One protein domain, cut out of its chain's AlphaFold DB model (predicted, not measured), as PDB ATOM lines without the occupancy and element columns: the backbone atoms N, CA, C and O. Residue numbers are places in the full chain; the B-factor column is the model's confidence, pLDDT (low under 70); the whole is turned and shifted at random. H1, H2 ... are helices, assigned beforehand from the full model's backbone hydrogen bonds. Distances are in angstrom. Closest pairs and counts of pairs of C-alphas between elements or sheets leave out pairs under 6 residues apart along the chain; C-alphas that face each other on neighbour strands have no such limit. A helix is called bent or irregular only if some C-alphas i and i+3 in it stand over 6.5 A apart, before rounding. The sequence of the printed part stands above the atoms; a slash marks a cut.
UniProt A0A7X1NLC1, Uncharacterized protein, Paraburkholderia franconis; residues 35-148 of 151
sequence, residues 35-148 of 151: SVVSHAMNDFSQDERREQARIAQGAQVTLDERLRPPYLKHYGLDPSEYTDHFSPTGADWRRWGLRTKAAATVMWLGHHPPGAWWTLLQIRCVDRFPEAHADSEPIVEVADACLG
ATOM      1  N   SER A  35      46.010  -6.111  25.886       95.62
ATOM      2  CA  SER A  35      45.211  -4.925  26.183       95.62
ATOM      3  C   SER A  35      43.721  -5.221  26.026       95.62
ATOM      4  O   SER A  35      42.956  -4.942  26.946       95.62
ATOM      5  N   VAL A  36      43.305  -5.839  24.916       94.81
ATOM      6  CA  VAL A  36      41.901  -6.215  24.676       94.81
ATOM      7  C   VAL A  36      41.387  -7.145  25.771       94.81
ATOM      8  O   VAL A  36      40.314  -6.897  26.317       94.81
ATOM      9  N   VAL A  37      42.157  -8.175  26.125       93.38
ATOM     10  CA  VAL A  37      41.789  -9.127  27.182       93.38
ATOM     11  C   VAL A  37      41.688  -8.423  28.535       93.38
ATOM     12  O   VAL A  37      40.677  -8.563  29.215       93.38
ATOM     13  N   SER A  38      42.680  -7.608  28.901       92.56
ATOM     14  CA  SER A  38      42.695  -6.869  30.170       92.56
ATOM     15  C   SER A  38      41.489  -5.936  30.317       92.56
ATOM     16  O   SER A  38      40.807  -5.968  31.342       92.56
ATOM     17  N   HIS A  39      41.183  -5.147  29.281       93.50
ATOM     18  CA  HIS A  39      40.017  -4.259  29.288       93.50
ATOM     19  C   HIS A  39      38.718  -5.061  29.347       93.50
ATOM     20  O   HIS A  39      37.875  -4.775  30.186       93.50
ATOM     21  N   ALA A  40      38.582  -6.112  28.534       91.94
ATOM     22  CA  ALA A  40      37.386  -6.950  28.535       91.94
ATOM     23  C   ALA A  40      37.115  -7.567  29.914       91.94
ATOM     24  O   ALA A  40      35.982  -7.528  30.381       91.94
ATOM     25  N   MET A  41      38.148  -8.092  30.579       90.75
ATOM     26  CA  MET A  41      38.025  -8.670  31.920       90.75
ATOM     27  C   MET A  41      37.617  -7.623  32.960       90.75
ATOM     28  O   MET A  41      36.731  -7.878  33.778       90.75
ATOM     29  N   ASN A  42      38.274  -6.458  32.946       90.25
ATOM     30  CA  ASN A  42      38.002  -5.393  33.905       90.25
ATOM     31  C   ASN A  42      36.601  -4.806  33.703       90.25
ATOM     32  O   ASN A  42      35.849  -4.689  34.668       90.25
ATOM     33  N   ASP A  43      36.244  -4.475  32.465       92.50
ATOM     34  CA  ASP A  43      34.957  -3.870  32.136       92.50
ATOM     35  C   ASP A  43      33.818  -4.849  32.442       92.50
ATOM     36  O   ASP A  43      32.855  -4.467  33.106       92.50
ATOM     37  N   PHE A  44      33.974  -6.131  32.080       91.06
ATOM     38  CA  PHE A  44      32.992  -7.173  32.392       91.06
ATOM     39  C   PHE A  44      32.774  -7.298  33.902       91.06
ATOM     40  O   PHE A  44      31.644  -7.215  34.376       91.06
ATOM     41  N   SER A  45      33.863  -7.408  34.673       88.38
ATOM     42  CA  SER A  45      33.790  -7.511  36.136       88.38
ATOM     43  C   SER A  45      33.163  -6.266  36.774       88.38
ATOM     44  O   SER A  45      32.492  -6.358  37.801       88.38
ATOM     45  N   GLN A  46      33.397  -5.076  36.212       90.69
ATOM     46  CA  GLN A  46      32.784  -3.841  36.703       90.69
ATOM     47  C   GLN A  46      31.289  -3.790  36.396       90.69
ATOM     48  O   GLN A  46      30.512  -3.414  37.275       90.69
ATOM     49  N   ASP A  47      30.885  -4.155  35.182       91.38
ATOM     50  CA  ASP A  47      29.480  -4.176  34.779       91.38
ATOM     51  C   ASP A  47      28.681  -5.209  35.577       91.38
ATOM     52  O   ASP A  47      27.596  -4.900  36.070       91.38
ATOM     53  N   GLU A  48      29.257  -6.386  35.807       88.31
ATOM     54  CA  GLU A  48      28.669  -7.410  36.665       88.31
ATOM     55  C   GLU A  48      28.483  -6.907  38.104       88.31
ATOM     56  O   GLU A  48      27.392  -7.018  38.665       88.31
ATOM     57  N   ARG A  49      29.504  -6.272  38.700       89.25
ATOM     58  CA  ARG A  49      29.386  -5.685  40.050       89.25
ATOM     59  C   ARG A  49      28.337  -4.580  40.117       89.25
ATOM     60  O   ARG A  49      27.636  -4.473  41.122       89.25
ATOM     61  N   ARG A  50      28.229  -3.741  39.081       89.94
ATOM     62  CA  ARG A  50      27.188  -2.702  38.998       89.94
ATOM     63  C   ARG A  50      25.803  -3.334  38.978       89.94
ATOM     64  O   ARG A  50      24.915  -2.855  39.678       89.94
ATOM     65  N   GLU A  51      25.640  -4.419  38.232       87.81
ATOM     66  CA  GLU A  51      24.378  -5.145  38.153       87.81
ATOM     67  C   GLU A  51      24.028  -5.829  39.482       87.81
ATOM     68  O   GLU A  51      22.909  -5.693  39.980       87.81
ATOM     69  N   GLN A  52      25.000  -6.470  40.131       86.19
ATOM     70  CA  GLN A  52      24.828  -7.038  41.471       86.19
ATOM     71  C   GLN A  52      24.466  -5.960  42.504       86.19
ATOM     72  O   GLN A  52      23.575  -6.171  43.329       86.19
ATOM     73  N   ALA A  53      25.096  -4.782  42.440       88.88
ATOM     74  CA  ALA A  53      24.771  -3.653  43.308       88.88
ATOM     75  C   ALA A  53      23.357  -3.107  43.044       88.88
ATOM     76  O   ALA A  53      22.629  -2.829  43.997       88.88
ATOM     77  N   ARG A  54      22.944  -3.008  41.772       88.81
ATOM     78  CA  ARG A  54      21.580  -2.628  41.367       88.81
ATOM     79  C   ARG A  54      20.549  -3.571  41.990       88.81
ATOM     80  O   ARG A  54      19.598  -3.108  42.615       88.81
ATOM     81  N   ILE A  55      20.775  -4.882  41.882       85.75
ATOM     82  CA  ILE A  55      19.919  -5.916  42.486       85.75
ATOM     83  C   ILE A  55      19.891  -5.776  44.016       85.75
ATOM     84  O   ILE A  55      18.816  -5.767  44.616       85.75
ATOM     85  N   ALA A  56      21.056  -5.627  44.653       86.00
ATOM     86  CA  ALA A  56      21.171  -5.514  46.109       86.00
ATOM     87  C   ALA A  56      20.472  -4.266  46.680       86.00
ATOM     88  O   ALA A  56      19.984  -4.296  47.808       86.00
ATOM     89  N   GLN A  57      20.378  -3.186  45.899       89.94
ATOM     90  CA  GLN A  57      19.664  -1.954  46.260       89.94
ATOM     91  C   GLN A  57      18.139  -2.049  46.080       89.94
ATOM     92  O   GLN A  57      17.437  -1.051  46.231       89.94
ATOM     93  N   GLY A  58      17.610  -3.241  45.790       80.06
ATOM     94  CA  GLY A  58      16.172  -3.486  45.702       80.06
ATOM     95  C   GLY A  58      15.576  -3.185  44.331       80.06
ATOM     96  O   GLY A  58      14.362  -3.010  44.228       80.06
ATOM     97  N   ALA A  59      16.397  -3.132  43.274       82.81
ATOM     98  CA  ALA A  59      15.864  -3.091  41.919       82.81
ATOM     99  C   ALA A  59      14.979  -4.319  41.672       82.81
ATOM    100  O   ALA A  59      15.353  -5.458  41.962       82.81
ATOM    101  N   GLN A  60      13.786  -4.077  41.136       81.38
ATOM    102  CA  GLN A  60      12.845  -5.133  40.813       81.38
ATOM    103  C   GLN A  60      13.332  -5.836  39.543       81.38
ATOM    104  O   GLN A  60      13.167  -5.321  38.442       81.38
ATOM    105  N   VAL A  61      13.991  -6.979  39.719       82.12
ATOM    106  CA  VAL A  61      14.602  -7.741  38.624       82.12
ATOM    107  C   VAL A  61      13.640  -8.824  38.170       82.12
ATOM    108  O   VAL A  61      13.180  -9.651  38.964       82.12
ATOM    109  N   THR A  62      13.307  -8.798  36.886       84.56
ATOM    110  CA  THR A  62      12.459  -9.823  36.273       84.56
ATOM    111  C   THR A  62      13.173 -11.178  36.255       84.56
ATOM    112  O   THR A  62      14.401 -11.256  36.288       84.56
ATOM    113  N   LEU A  63      12.413 -12.280  36.178       80.44
ATOM    114  CA  LEU A  63      13.002 -13.615  35.989       80.44
ATOM    115  C   LEU A  63      13.917 -13.638  34.755       80.44
ATOM    116  O   LEU A  63      14.969 -14.270  34.775       80.44
ATOM    117  N   ASP A  64      13.523 -12.903  33.716       80.00
ATOM    118  CA  ASP A  64      14.277 -12.797  32.480       80.00
ATOM    119  C   ASP A  64      15.626 -12.100  32.664       80.00
ATOM    120  O   ASP A  64      16.648 -12.658  32.289       80.00
ATOM    121  N   GLU A  65      15.659 -10.940  33.323       81.12
ATOM    122  CA  GLU A  65      16.914 -10.242  33.638       81.12
ATOM    123  C   GLU A  65      17.825 -11.059  34.561       81.12
ATOM    124  O   GLU A  65      19.044 -10.922  34.504       81.12
ATOM    125  N   ARG A  66      17.257 -11.927  35.406       77.19
ATOM    126  CA  ARG A  66      18.047 -12.803  36.279       77.19
ATOM    127  C   ARG A  66      18.737 -13.925  35.508       77.19
ATOM    128  O   ARG A  66      19.852 -14.298  35.854       77.19
ATOM    129  N   LEU A  67      18.064 -14.468  34.495       75.56
ATOM    130  CA  LEU A  67      18.604 -15.509  33.616       75.56
ATOM    131  C   LEU A  67      19.469 -14.922  32.494       75.56
ATOM    132  O   LEU A  67      20.372 -15.589  31.997       75.56
ATOM    133  N   ARG A  68      19.185 -13.681  32.089       75.94
ATOM    134  CA  ARG A  68      19.824 -12.962  30.983       75.94
ATOM    135  C   ARG A  68      20.141 -11.522  31.401       75.94
ATOM    136  O   ARG A  68      19.472 -10.588  30.945       75.94
ATOM    137  N   PRO A  69      21.153 -11.320  32.262       81.38
ATOM    138  CA  PRO A  69      21.546  -9.986  32.684       81.38
ATOM    139  C   PRO A  69      21.844  -9.083  31.479       81.38
ATOM    140  O   PRO A  69      22.572  -9.502  30.572       81.38
ATOM    141  N   PRO A  70      21.347  -7.831  31.456       83.00
ATOM    142  CA  PRO A  70      21.539  -6.928  30.321       83.00
ATOM    143  C   PRO A  70      23.008  -6.717  29.949       83.00
ATOM    144  O   PRO A  70      23.332  -6.578  28.770       83.00
ATOM    145  N   TYR A  71      23.904  -6.735  30.940       85.38
ATOM    146  CA  TYR A  71      25.327  -6.520  30.707       85.38
ATOM    147  C   TYR A  71      25.964  -7.620  29.849       85.38
ATOM    148  O   TYR A  71      26.899  -7.323  29.111       85.38
ATOM    149  N   LEU A  72      25.441  -8.854  29.853       87.06
ATOM    150  CA  LEU A  72      25.974  -9.935  29.018       87.06
ATOM    151  C   LEU A  72      25.864  -9.615  27.520       87.06
ATOM    152  O   LEU A  72      26.782  -9.910  26.751       87.06
ATOM    153  N   LYS A  73      24.796  -8.919  27.105       84.62
ATOM    154  CA  LYS A  73      24.604  -8.486  25.710       84.62
ATOM    155  C   LYS A  73      25.727  -7.566  25.232       84.62
ATOM    156  O   LYS A  73      26.141  -7.662  24.082       84.62
ATOM    157  N   HIS A  74      26.279  -6.722  26.110       86.50
ATOM    158  CA  HIS A  74      27.396  -5.831  25.760       86.50
ATOM    159  C   HIS A  74      28.673  -6.583  25.369       86.50
ATOM    160  O   HIS A  74      29.530  -6.024  24.681       86.50
ATOM    161  N   TYR A  75      28.805  -7.839  25.796       87.81
ATOM    162  CA  TYR A  75      29.950  -8.693  25.489       87.81
ATOM    163  C   TYR A  75      29.622  -9.757  24.439       87.81
ATOM    164  O   TYR A  75      30.478 -10.589  24.148       87.81
ATOM    165  N   GLY A  76      28.427  -9.715  23.838       85.44
ATOM    166  CA  GLY A  76      27.959 -10.749  22.917       85.44
ATOM    167  C   GLY A  76      27.742 -12.083  23.623       85.44
ATOM    168  O   GLY A  76      28.025 -13.121  23.047       85.44
ATOM    169  N   LEU A  77      27.312 -12.067  24.885       84.06
ATOM    170  CA  LEU A  77      27.053 -13.263  25.683       84.06
ATOM    171  C   LEU A  77      25.556 -13.422  25.984       84.06
ATOM    172  O   LEU A  77      25.180 -13.737  27.106       84.06
ATOM    173  N   ASP A  78      24.676 -13.178  25.009       81.56
ATOM    174  CA  ASP A  78      23.244 -13.434  25.198       81.56
ATOM    175  C   ASP A  78      22.963 -14.949  25.141       81.56
ATOM    176  O   ASP A  78      23.159 -15.559  24.091       81.56
ATOM    177  N   PRO A  79      22.456 -15.579  26.219       72.06
ATOM    178  CA  PRO A  79      22.201 -17.020  26.225       72.06
ATOM    179  C   PRO A  79      21.181 -17.468  25.170       72.06
ATOM    180  O   PRO A  79      21.149 -18.641  24.815       72.06
ATOM    181  N   SER A  80      20.332 -16.556  24.686       73.62
ATOM    182  CA  SER A  80      19.345 -16.855  23.642       73.62
ATOM    183  C   SER A  80      19.919 -16.883  22.226       73.62
ATOM    184  O   SER A  80      19.251 -17.378  21.320       73.62
ATOM    185  N   GLU A  81      21.148 -16.402  22.036       71.69
ATOM    186  CA  GLU A  81      21.843 -16.423  20.745       71.69
ATOM    187  C   GLU A  81      22.634 -17.720  20.520       71.69
ATOM    188  O   GLU A  81      23.068 -17.974  19.397       71.69
ATOM    189  N   TYR A  82      22.781 -18.561  21.553       69.81
ATOM    190  CA  TYR A  82      23.683 -19.712  21.534       69.81
ATOM    191  C   TYR A  82      22.974 -21.024  21.848       69.81
ATOM    192  O   TYR A  82      22.336 -21.196  22.889       69.81
ATOM    193  N   THR A  83      23.125 -21.989  20.943       61.69
ATOM    194  CA  THR A  83      22.562 -23.339  21.101       61.69
ATOM    195  C   THR A  83      23.380 -24.223  22.038       61.69
ATOM    196  O   THR A  83      22.875 -25.236  22.512       61.69
ATOM    197  N   ASP A  84      24.630 -23.848  22.310       63.25
ATOM    198  CA  ASP A  84      25.593 -24.624  23.093       63.25
ATOM    199  C   ASP A  84      25.836 -24.060  24.507       63.25
ATOM    200  O   ASP A  84      26.783 -24.471  25.172       63.25
ATOM    201  N   HIS A  85      24.971 -23.152  24.988       63.88
ATOM    202  CA  HIS A  85      25.002 -22.589  26.348       63.88
ATOM    203  C   HIS A  85      26.385 -22.083  26.791       63.88
ATOM    204  O   HIS A  85      26.798 -22.303  27.929       63.88
ATOM    205  N   PHE A  86      27.092 -21.388  25.898       62.78
ATOM    206  CA  PHE A  86      28.449 -20.879  26.135       62.78
ATOM    207  C   PHE A  86      29.509 -21.959  26.321       62.78
ATOM    208  O   PHE A  86      30.519 -21.721  26.988       62.78
ATOM    209  N   SER A  87      29.302 -23.135  25.728       61.00
ATOM    210  CA  SER A  87      30.321 -24.172  25.721       61.00
ATOM    211  C   SER A  87      31.636 -23.601  25.176       61.00
ATOM    212  O   SER A  87      31.670 -23.136  24.030       61.00
ATOM    213  N   PRO A  88      32.739 -23.659  25.942       56.56
ATOM    214  CA  PRO A  88      34.031 -23.167  25.482       56.56
ATOM    215  C   PRO A  88      34.542 -23.932  24.251       56.56
ATOM    216  O   PRO A  88      35.378 -23.424  23.521       56.56
ATOM    217  N   THR A  89      33.993 -25.109  23.942       56.97
ATOM    218  CA  THR A  89      34.319 -25.904  22.739       56.97
ATOM    219  C   THR A  89      33.250 -25.863  21.656       56.97
ATOM    220  O   THR A  89      33.349 -26.548  20.633       56.97
ATOM    221  N   GLY A  90      32.205 -25.076  21.883       62.31
ATOM    222  CA  GLY A  90      31.066 -24.949  21.004       62.31
ATOM    223  C   GLY A  90      31.400 -24.365  19.629       62.31
ATOM    224  O   GLY A  90      32.451 -23.753  19.404       62.31
ATOM    225  N   ALA A  91      30.490 -24.537  18.669       65.94
ATOM    226  CA  ALA A  91      30.631 -23.910  17.352       65.94
ATOM    227  C   ALA A  91      30.653 -22.376  17.460       65.94
ATOM    228  O   ALA A  91      31.258 -21.704  16.615       65.94
ATOM    229  N   ASP A  92      30.039 -21.843  18.516       74.12
ATOM    230  CA  ASP A  92      29.903 -20.414  18.740       74.12
ATOM    231  C   ASP A  92      31.195 -19.785  19.287       74.12
ATOM    232  O   ASP A  92      31.574 -18.704  18.826       74.12
ATOM    233  N   TRP A  93      31.981 -20.507  20.100       78.31
ATOM    234  CA  TRP A  93      33.295 -20.040  20.571       78.31
ATOM    235  C   TRP A  93      34.219 -19.634  19.416       78.31
ATOM    236  O   TRP A  93      34.845 -18.573  19.439       78.31
ATOM    237  N   ARG A  94      34.275 -20.438  18.347       77.69
ATOM    238  CA  ARG A  94      35.117 -20.155  17.169       77.69
ATOM    239  C   ARG A  94      34.724 -18.875  16.432       77.69
ATOM    240  O   ARG A  94      35.565 -18.288  15.755       77.69
ATOM    241  N   ARG A  95      33.468 -18.443  16.552       80.88
ATOM    242  CA  ARG A  95      32.951 -17.222  15.915       80.88
ATOM    243  C   ARG A  95      33.179 -15.981  16.768       80.88
ATOM    244  O   ARG A  95      33.111 -14.867  16.252       80.88
ATOM    245  N   TRP A  96      33.442 -16.154  18.058       87.75
ATOM    246  CA  TRP A  96      33.612 -15.047  18.981       87.75
ATOM    247  C   TRP A  96      34.932 -14.308  18.777       87.75
ATOM    248  O   TRP A  96      35.999 -14.895  18.587       87.75
ATOM    249  N   GLY A  97      34.862 -12.982  18.880       90.50
ATOM    250  CA  GLY A  97      36.048 -12.143  18.977       90.50
ATOM    251  C   GLY A  97      36.739 -12.292  20.335       90.50
ATOM    252  O   GLY A  97      36.143 -12.730  21.319       90.50
ATOM    253  N   LEU A  98      37.997 -11.849  20.409       92.38
ATOM    254  CA  LEU A  98      38.827 -11.952  21.616       92.38
ATOM    255  C   LEU A  98      38.171 -11.333  22.865       92.38
ATOM    256  O   LEU A  98      38.280 -11.888  23.954       92.38
ATOM    257  N   ARG A  99      37.445 -10.219  22.706       93.12
ATOM    258  CA  ARG A  99      36.700  -9.560  23.794       93.12
ATOM    259  C   ARG A  99      35.627 -10.473  24.398       93.12
ATOM    260  O   ARG A  99      35.545 -10.585  25.616       93.12
ATOM    261  N   THR A 100      34.822 -11.112  23.554       91.31
ATOM    262  CA  THR A 100      33.746 -12.021  23.975       91.31
ATOM    263  C   THR A 100      34.321 -13.267  24.634       91.31
ATOM    264  O   THR A 100      33.889 -13.630  25.723       91.31
ATOM    265  N   LYS A 101      35.372 -13.857  24.047       90.38
ATOM    266  CA  LYS A 101      36.085 -14.998  24.643       90.38
ATOM    267  C   LYS A 101      36.670 -14.661  26.015       90.38
ATOM    268  O   LYS A 101      36.550 -15.457  26.941       90.38
ATOM    269  N   ALA A 102      37.258 -13.474  26.177       90.75
ATOM    270  CA  ALA A 102      37.777 -13.017  27.465       90.75
ATOM    271  C   ALA A 102      36.667 -12.879  28.517       90.75
ATOM    272  O   ALA A 102      36.821 -13.404  29.616       90.75
ATOM    273  N   ALA A 103      35.542 -12.250  28.170       89.75
ATOM    274  CA  ALA A 103      34.381 -12.135  29.055       89.75
ATOM    275  C   ALA A 103      33.800 -13.510  29.437       89.75
ATOM    276  O   ALA A 103      33.590 -13.779  30.618       89.75
ATOM    277  N   ALA A 104      33.633 -14.415  28.466       86.56
ATOM    278  CA  ALA A 104      33.175 -15.785  28.710       86.56
ATOM    279  C   ALA A 104      34.132 -16.550  29.633       86.56
ATOM    280  O   ALA A 104      33.697 -17.259  30.535       86.56
ATOM    281  N   THR A 105      35.441 -16.358  29.451       84.75
ATOM    282  CA  THR A 105      36.470 -16.967  30.305       84.75
ATOM    283  C   THR A 105      36.373 -16.454  31.745       84.75
ATOM    284  O   THR A 105      36.472 -17.246  32.676       84.75
ATOM    285  N   VAL A 106      36.136 -15.152  31.957       85.00
ATOM    286  CA  VAL A 106      35.900 -14.594  33.307       85.00
ATOM    287  C   VAL A 106      34.642 -15.182  33.941       85.00
ATOM    288  O   VAL A 106      34.660 -15.539  35.115       85.00
ATOM    289  N   MET A 107      33.566 -15.305  33.163       82.31
ATOM    290  CA  MET A 107      32.320 -15.913  33.625       82.31
ATOM    291  C   MET A 107      32.532 -17.377  34.045       82.31
ATOM    292  O   MET A 107      32.028 -17.787  35.086       82.31
ATOM    293  N   TRP A 108      33.321 -18.139  33.279       78.62
ATOM    294  CA  TRP A 108      33.605 -19.555  33.541       78.62
ATOM    295  C   TRP A 108      34.454 -19.794  34.796       78.62
ATOM    296  O   TRP A 108      34.191 -20.709  35.568       78.62
ATOM    297  N   LEU A 109      35.484 -18.975  35.009       73.44
ATOM    298  CA  LEU A 109      36.467 -19.164  36.088       73.44
ATOM    299  C   LEU A 109      36.018 -18.603  37.439       73.44
ATOM    300  O   LEU A 109      36.752 -18.680  38.426       73.44
ATOM    301  N   GLY A 110      34.855 -17.959  37.474       68.25
ATOM    302  CA  GLY A 110      34.500 -17.065  38.560       68.25
ATOM    303  C   GLY A 110      35.282 -15.748  38.494       68.25
ATOM    304  O   GLY A 110      36.281 -15.593  37.792       68.25
ATOM    305  N   HIS A 111      34.796 -14.752  39.236       65.06
ATOM    306  CA  HIS A 111      35.064 -13.323  39.013       65.06
ATOM    307  C   HIS A 111      36.503 -12.843  39.337       65.06
ATOM    308  O   HIS A 111      36.718 -11.656  39.591       65.06
ATOM    309  N   HIS A 112      37.492 -13.744  39.383       66.62
ATOM    310  CA  HIS A 112      38.892 -13.461  39.718       66.62
ATOM    311  C   HIS A 112      39.863 -14.278  38.846       66.62
ATOM    312  O   HIS A 112      40.655 -15.066  39.366       66.62
ATOM    313  N   PRO A 113      39.834 -14.102  37.515       69.00
ATOM    314  CA  PRO A 113      40.821 -14.726  36.648       69.00
ATOM    315  C   PRO A 113      42.243 -14.270  37.039       69.00
ATOM    316  O   PRO A 113      42.451 -13.092  37.349       69.00
ATOM    317  N   PRO A 114      43.252 -15.156  36.976       75.06
ATOM    318  CA  PRO A 114      44.609 -14.887  37.473       75.06
ATOM    319  C   PRO A 114      45.398 -13.833  36.669       75.06
ATOM    320  O   PRO A 114      46.532 -13.510  37.021       75.06
ATOM    321  N   GLY A 115      44.818 -13.270  35.605       86.19
ATOM    322  CA  GLY A 115      45.343 -12.108  34.884       86.19
ATOM    323  C   GLY A 115      45.244 -12.239  33.364       86.19
ATOM    324  O   GLY A 115      45.082 -13.331  32.829       86.19
ATOM    325  N   ALA A 116      45.392 -11.113  32.656       89.12
ATOM    326  CA  ALA A 116      45.185 -11.045  31.206       89.12
ATOM    327  C   ALA A 116      46.098 -11.982  30.400       89.12
ATOM    328  O   ALA A 116      45.668 -12.560  29.406       89.12
ATOM    329  N   TRP A 117      47.344 -12.173  30.848       89.38
ATOM    330  CA  TRP A 117      48.270 -13.120  30.224       89.38
ATOM    331  C   TRP A 117      47.758 -14.557  30.303       89.38
ATOM    332  O   TRP A 117      47.697 -15.258  29.295       89.38
ATOM    333  N   TRP A 118      47.358 -14.983  31.498       88.25
ATOM    334  CA  TRP A 118      46.857 -16.330  31.722       88.25
ATOM    335  C   TRP A 118      45.526 -16.543  30.988       88.25
ATOM    336  O   TRP A 118      45.366 -17.546  30.303       88.25
ATOM    337  N   THR A 119      44.617 -15.563  31.015       89.12
ATOM    338  CA  THR A 119      43.356 -15.612  30.256       89.12
ATOM    339  C   THR A 119      43.605 -15.742  28.753       89.12
ATOM    340  O   THR A 119      42.966 -16.560  28.097       89.12
ATOM    341  N   LEU A 120      44.571 -15.000  28.201       90.62
ATOM    342  CA  LEU A 120      44.946 -15.126  26.791       90.62
ATOM    343  C   LEU A 120      45.502 -16.521  26.463       90.62
ATOM    344  O   LEU A 120      45.204 -17.061  25.397       90.62
ATOM    345  N   LEU A 121      46.286 -17.121  27.366       88.50
ATOM    346  CA  LEU A 121      46.761 -18.497  27.197       88.50
ATOM    347  C   LEU A 121      45.604 -19.496  27.159       88.50
ATOM    348  O   LEU A 121      45.620 -20.370  26.296       88.50
ATOM    349  N   GLN A 122      44.586 -19.329  28.006       86.50
ATOM    350  CA  GLN A 122      43.431 -20.226  27.983       86.50
ATOM    351  C   GLN A 122      42.588 -20.087  26.736       86.50
ATOM    352  O   GLN A 122      42.236 -21.095  26.128       86.50
ATOM    353  N   ILE A 123      42.356 -18.858  26.282       88.56
ATOM    354  CA  ILE A 123      41.665 -18.630  25.015       88.56
ATOM    355  C   ILE A 123      42.388 -19.355  23.874       88.56
ATOM    356  O   ILE A 123      41.756 -20.043  23.077       88.56
ATOM    357  N   ARG A 124      43.721 -19.269  23.834       89.31
ATOM    358  CA  ARG A 124      44.535 -19.965  22.828       89.31
ATOM    359  C   ARG A 124      44.564 -21.485  23.006       89.31
ATOM    360  O   ARG A 124      44.709 -22.183  22.007       89.31
ATOM    361  N   CYS A 125      44.484 -21.990  24.237       85.19
ATOM    362  CA  CYS A 125      44.385 -23.423  24.527       85.19
ATOM    363  C   CYS A 125      43.089 -23.983  23.937       85.19
ATOM    364  O   CYS A 125      43.128 -24.911  23.132       85.19
ATOM    365  N   VAL A 126      41.968 -23.327  24.238       82.19
ATOM    366  CA  VAL A 126      40.641 -23.684  23.728       82.19
ATOM    367  C   VAL A 126      40.573 -23.554  22.202       82.19
ATOM    368  O   VAL A 126      40.081 -24.455  21.531       82.19
ATOM    369  N   ASP A 127      41.136 -22.484  21.628       85.06
ATOM    370  CA  ASP A 127      41.155 -22.277  20.171       85.06
ATOM    371  C   ASP A 127      41.900 -23.386  19.409       85.06
ATOM    372  O   ASP A 127      41.538 -23.693  18.274       85.06
ATOM    373  N   ARG A 128      42.929 -23.985  20.021       80.38
ATOM    374  CA  ARG A 128      43.754 -25.041  19.408       80.38
ATOM    375  C   ARG A 128      43.312 -26.455  19.753       80.38
ATOM    376  O   ARG A 128      43.768 -27.394  19.107       80.38
ATOM    377  N   PHE A 129      42.443 -26.621  20.745       75.06
ATOM    378  CA  PHE A 129      42.001 -27.939  21.195       75.06
ATOM    379  C   PHE A 129      41.419 -28.804  20.062       75.06
ATOM    380  O   PHE A 129      41.888 -29.930  19.887       75.06
ATOM    381  N   PRO A 130      40.530 -28.277  19.190       71.00
ATOM    382  CA  PRO A 130      39.970 -29.062  18.089       71.00
ATOM    383  C   PRO A 130      41.011 -29.534  17.064       71.00
ATOM    384  O   PRO A 130      40.790 -30.528  16.379       71.00
ATOM    385  N   GLU A 131      42.140 -28.828  16.931       68.12
ATOM    386  CA  GLU A 131      43.233 -29.225  16.033       68.12
ATOM    387  C   GLU A 131      44.030 -30.410  16.598       68.12
ATOM    388  O   GLU A 131      44.572 -31.209  15.836       68.12
ATOM    389  N   ALA A 132      44.092 -30.533  17.927       61.84
ATOM    390  CA  ALA A 132      44.805 -31.597  18.628       61.84
ATOM    391  C   ALA A 132      43.947 -32.852  18.872       61.84
ATOM    392  O   ALA A 132      44.506 -33.927  19.087       61.84
ATOM    393  N   HIS A 133      42.619 -32.729  18.808       60.75
ATOM    394  CA  HIS A 133      41.692 -33.761  19.273       60.75
ATOM    395  C   HIS A 133      40.466 -33.956  18.364       60.75
ATOM    396  O   HIS A 133      39.372 -34.249  18.823       60.75
ATOM    397  N   ALA A 134      40.641 -33.829  17.048       58.09
ATOM    398  CA  ALA A 134      39.570 -33.825  16.041       58.09
ATOM    399  C   ALA A 134      38.512 -34.964  16.114       58.09
ATOM    400  O   ALA A 134      37.443 -34.816  15.520       58.09
ATOM    401  N   ASP A 135      38.776 -36.057  16.844       54.62
ATOM    402  CA  ASP A 135      37.924 -37.250  16.953       54.62
ATOM    403  C   ASP A 135      37.228 -37.429  18.325       54.62
ATOM    404  O   ASP A 135      36.453 -38.370  18.519       54.62
ATOM    405  N   SER A 136      37.466 -36.532  19.279       53.97
ATOM    406  CA  SER A 136      36.889 -36.542  20.628       53.97
ATOM    407  C   SER A 136      36.618 -35.097  21.013       53.97
ATOM    408  O   SER A 136      37.504 -34.277  20.901       53.97
ATOM    409  N   GLU A 137      35.420 -34.714  21.436       54.88
ATOM    410  CA  GLU A 137      35.377 -34.289  22.833       54.88
ATOM    411  C   GLU A 137      33.967 -34.166  23.392       54.88
ATOM    412  O   GLU A 137      33.129 -33.435  22.850       54.88
ATOM    413  N   PRO A 138      33.740 -34.740  24.578       56.91
ATOM    414  CA  PRO A 138      32.844 -34.128  25.530       56.91
ATOM    415  C   PRO A 138      33.437 -32.795  26.019       56.91
ATOM    416  O   PRO A 138      34.582 -32.719  26.454       56.91
ATOM    417  N   ILE A 139      32.598 -31.759  26.021       57.12
ATOM    418  CA  ILE A 139      32.820 -30.380  26.513       57.12
ATOM    419  C   ILE A 139      33.601 -30.310  27.847       57.12
ATOM    420  O   ILE A 139      34.324 -29.350  28.109       57.12
ATOM    421  N   VAL A 140      33.465 -31.344  28.679       59.41
ATOM    422  CA  VAL A 140      34.096 -31.488  29.995       59.41
ATOM    423  C   VAL A 140      35.624 -31.604  29.909       59.41
ATOM    424  O   VAL A 140      36.308 -31.047  30.762       59.41
ATOM    425  N   GLU A 141      36.172 -32.264  28.886       63.00
ATOM    426  CA  GLU A 141      37.618 -32.527  28.791       63.00
ATOM    427  C   GLU A 141      38.421 -31.258  28.474       63.00
ATOM    428  O   GLU A 141      39.487 -31.047  29.045       63.00
ATOM    429  N   VAL A 142      37.888 -30.357  27.647       67.19
ATOM    430  CA  VAL A 142      38.551 -29.076  27.330       67.19
ATOM    431  C   VAL A 142      38.428 -28.078  28.461       67.19
ATOM    432  O   VAL A 142      39.367 -27.330  28.739       67.19
ATOM    433  N   ALA A 143      37.270 -28.057  29.120       66.06
ATOM    434  CA  ALA A 143      37.101 -27.255  30.315       66.06
ATOM    435  C   ALA A 143      38.134 -27.664  31.376       66.06
ATOM    436  O   ALA A 143      38.844 -26.798  31.869       66.06
ATOM    437  N   ASP A 144      38.296 -28.962  31.645       66.44
ATOM    438  CA  ASP A 144      39.264 -29.459  32.630       66.44
ATOM    439  C   ASP A 144      40.724 -29.232  32.186       66.44
ATOM    440  O   ASP A 144      41.557 -28.790  32.978       66.44
ATOM    441  N   ALA A 145      41.034 -29.449  30.902       68.69
ATOM    442  CA  ALA A 145      42.398 -29.350  30.379       68.69
ATOM    443  C   ALA A 145      42.892 -27.909  30.151       68.69
ATOM    444  O   ALA A 145      44.077 -27.632  30.351       68.69
ATOM    445  N   CYS A 146      42.017 -26.996  29.723       75.94
ATOM    446  CA  CYS A 146      42.368 -25.599  29.476       75.94
ATOM    447  C   CYS A 146      41.874 -24.689  30.598       75.94
ATOM    448  O   CYS A 146      42.650 -23.989  31.237       75.94
ATOM    449  N   LEU A 147      40.572 -24.668  30.863       70.44
ATOM    450  CA  LEU A 147      39.986 -23.663  31.750       70.44
ATOM    451  C   LEU A 147      40.136 -24.022  33.240       70.44
ATOM    452  O   LEU A 147      40.019 -23.141  34.084       70.44
ATOM    453  N   GLY A 148      40.486 -25.265  33.567       63.91
ATOM    454  CA  GLY A 148      40.485 -25.775  34.935       63.91
ATOM    455  C   GLY A 148      39.069 -26.073  35.437       63.91
ATOM    456  O   GLY A 148      38.073 -25.825  34.751       63.91
TER     457      GLY A 148
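What this domain is: This is residues 35 to 148 of the 151 residues of an uncharacterized protein of Paraburkholderia franconis (UniProt A0A7X1NLC1). H1 and H5 meet near their first residues as a wide V, with H4 in the angle between them; H6 folds back on H5, and short H3 packs on H1. The printed part has 114 residues with six named helices, H1 to H6 in order, no named strand, class all helix. It is compact, radius of gyration of the C-alphas 14.8 A, spanning 49 by 29 by 21 A.

Where its parts are: Find C-alpha 35 at (45.211, -4.925, 26.183); H1, residues 35 to 56, runs 31.2 A. Then come H2, residues 63 to 67; H3, residues 70 to 74; H4, residues 98 to 109; irregular H5, residues 116 to 132, 24.1 A, its C-alphas 127 and 130 being 7.2 A apart; and H6, residues 139 to 147, with C-alpha 147 at (39.986, -23.663, 31.750).

How they stand to each other: Residues 36 to 45 of H1 touch H4, closest C-alphas Ala 40 and Arg 99, 5.5 A, a steep tilt of 52 degrees. H5 and H6 form a hairpin, closest C-alphas Gln 122 and Cys 146, 5.7 A. H2 touches no helix. O i to N i+4 pairs are within hydrogen-bond range throughout H1, H2, H4 and H6, 11 of 13 in H5, 0 of 1 in H3, whose i+3 pairs are 2 of 2.

The domain as a whole: The printed part has no cut; residues 75 to 97 form the long link. Residues 82 to 91, 110 to 113, 131 to 145 and 148 have pLDDT under 70.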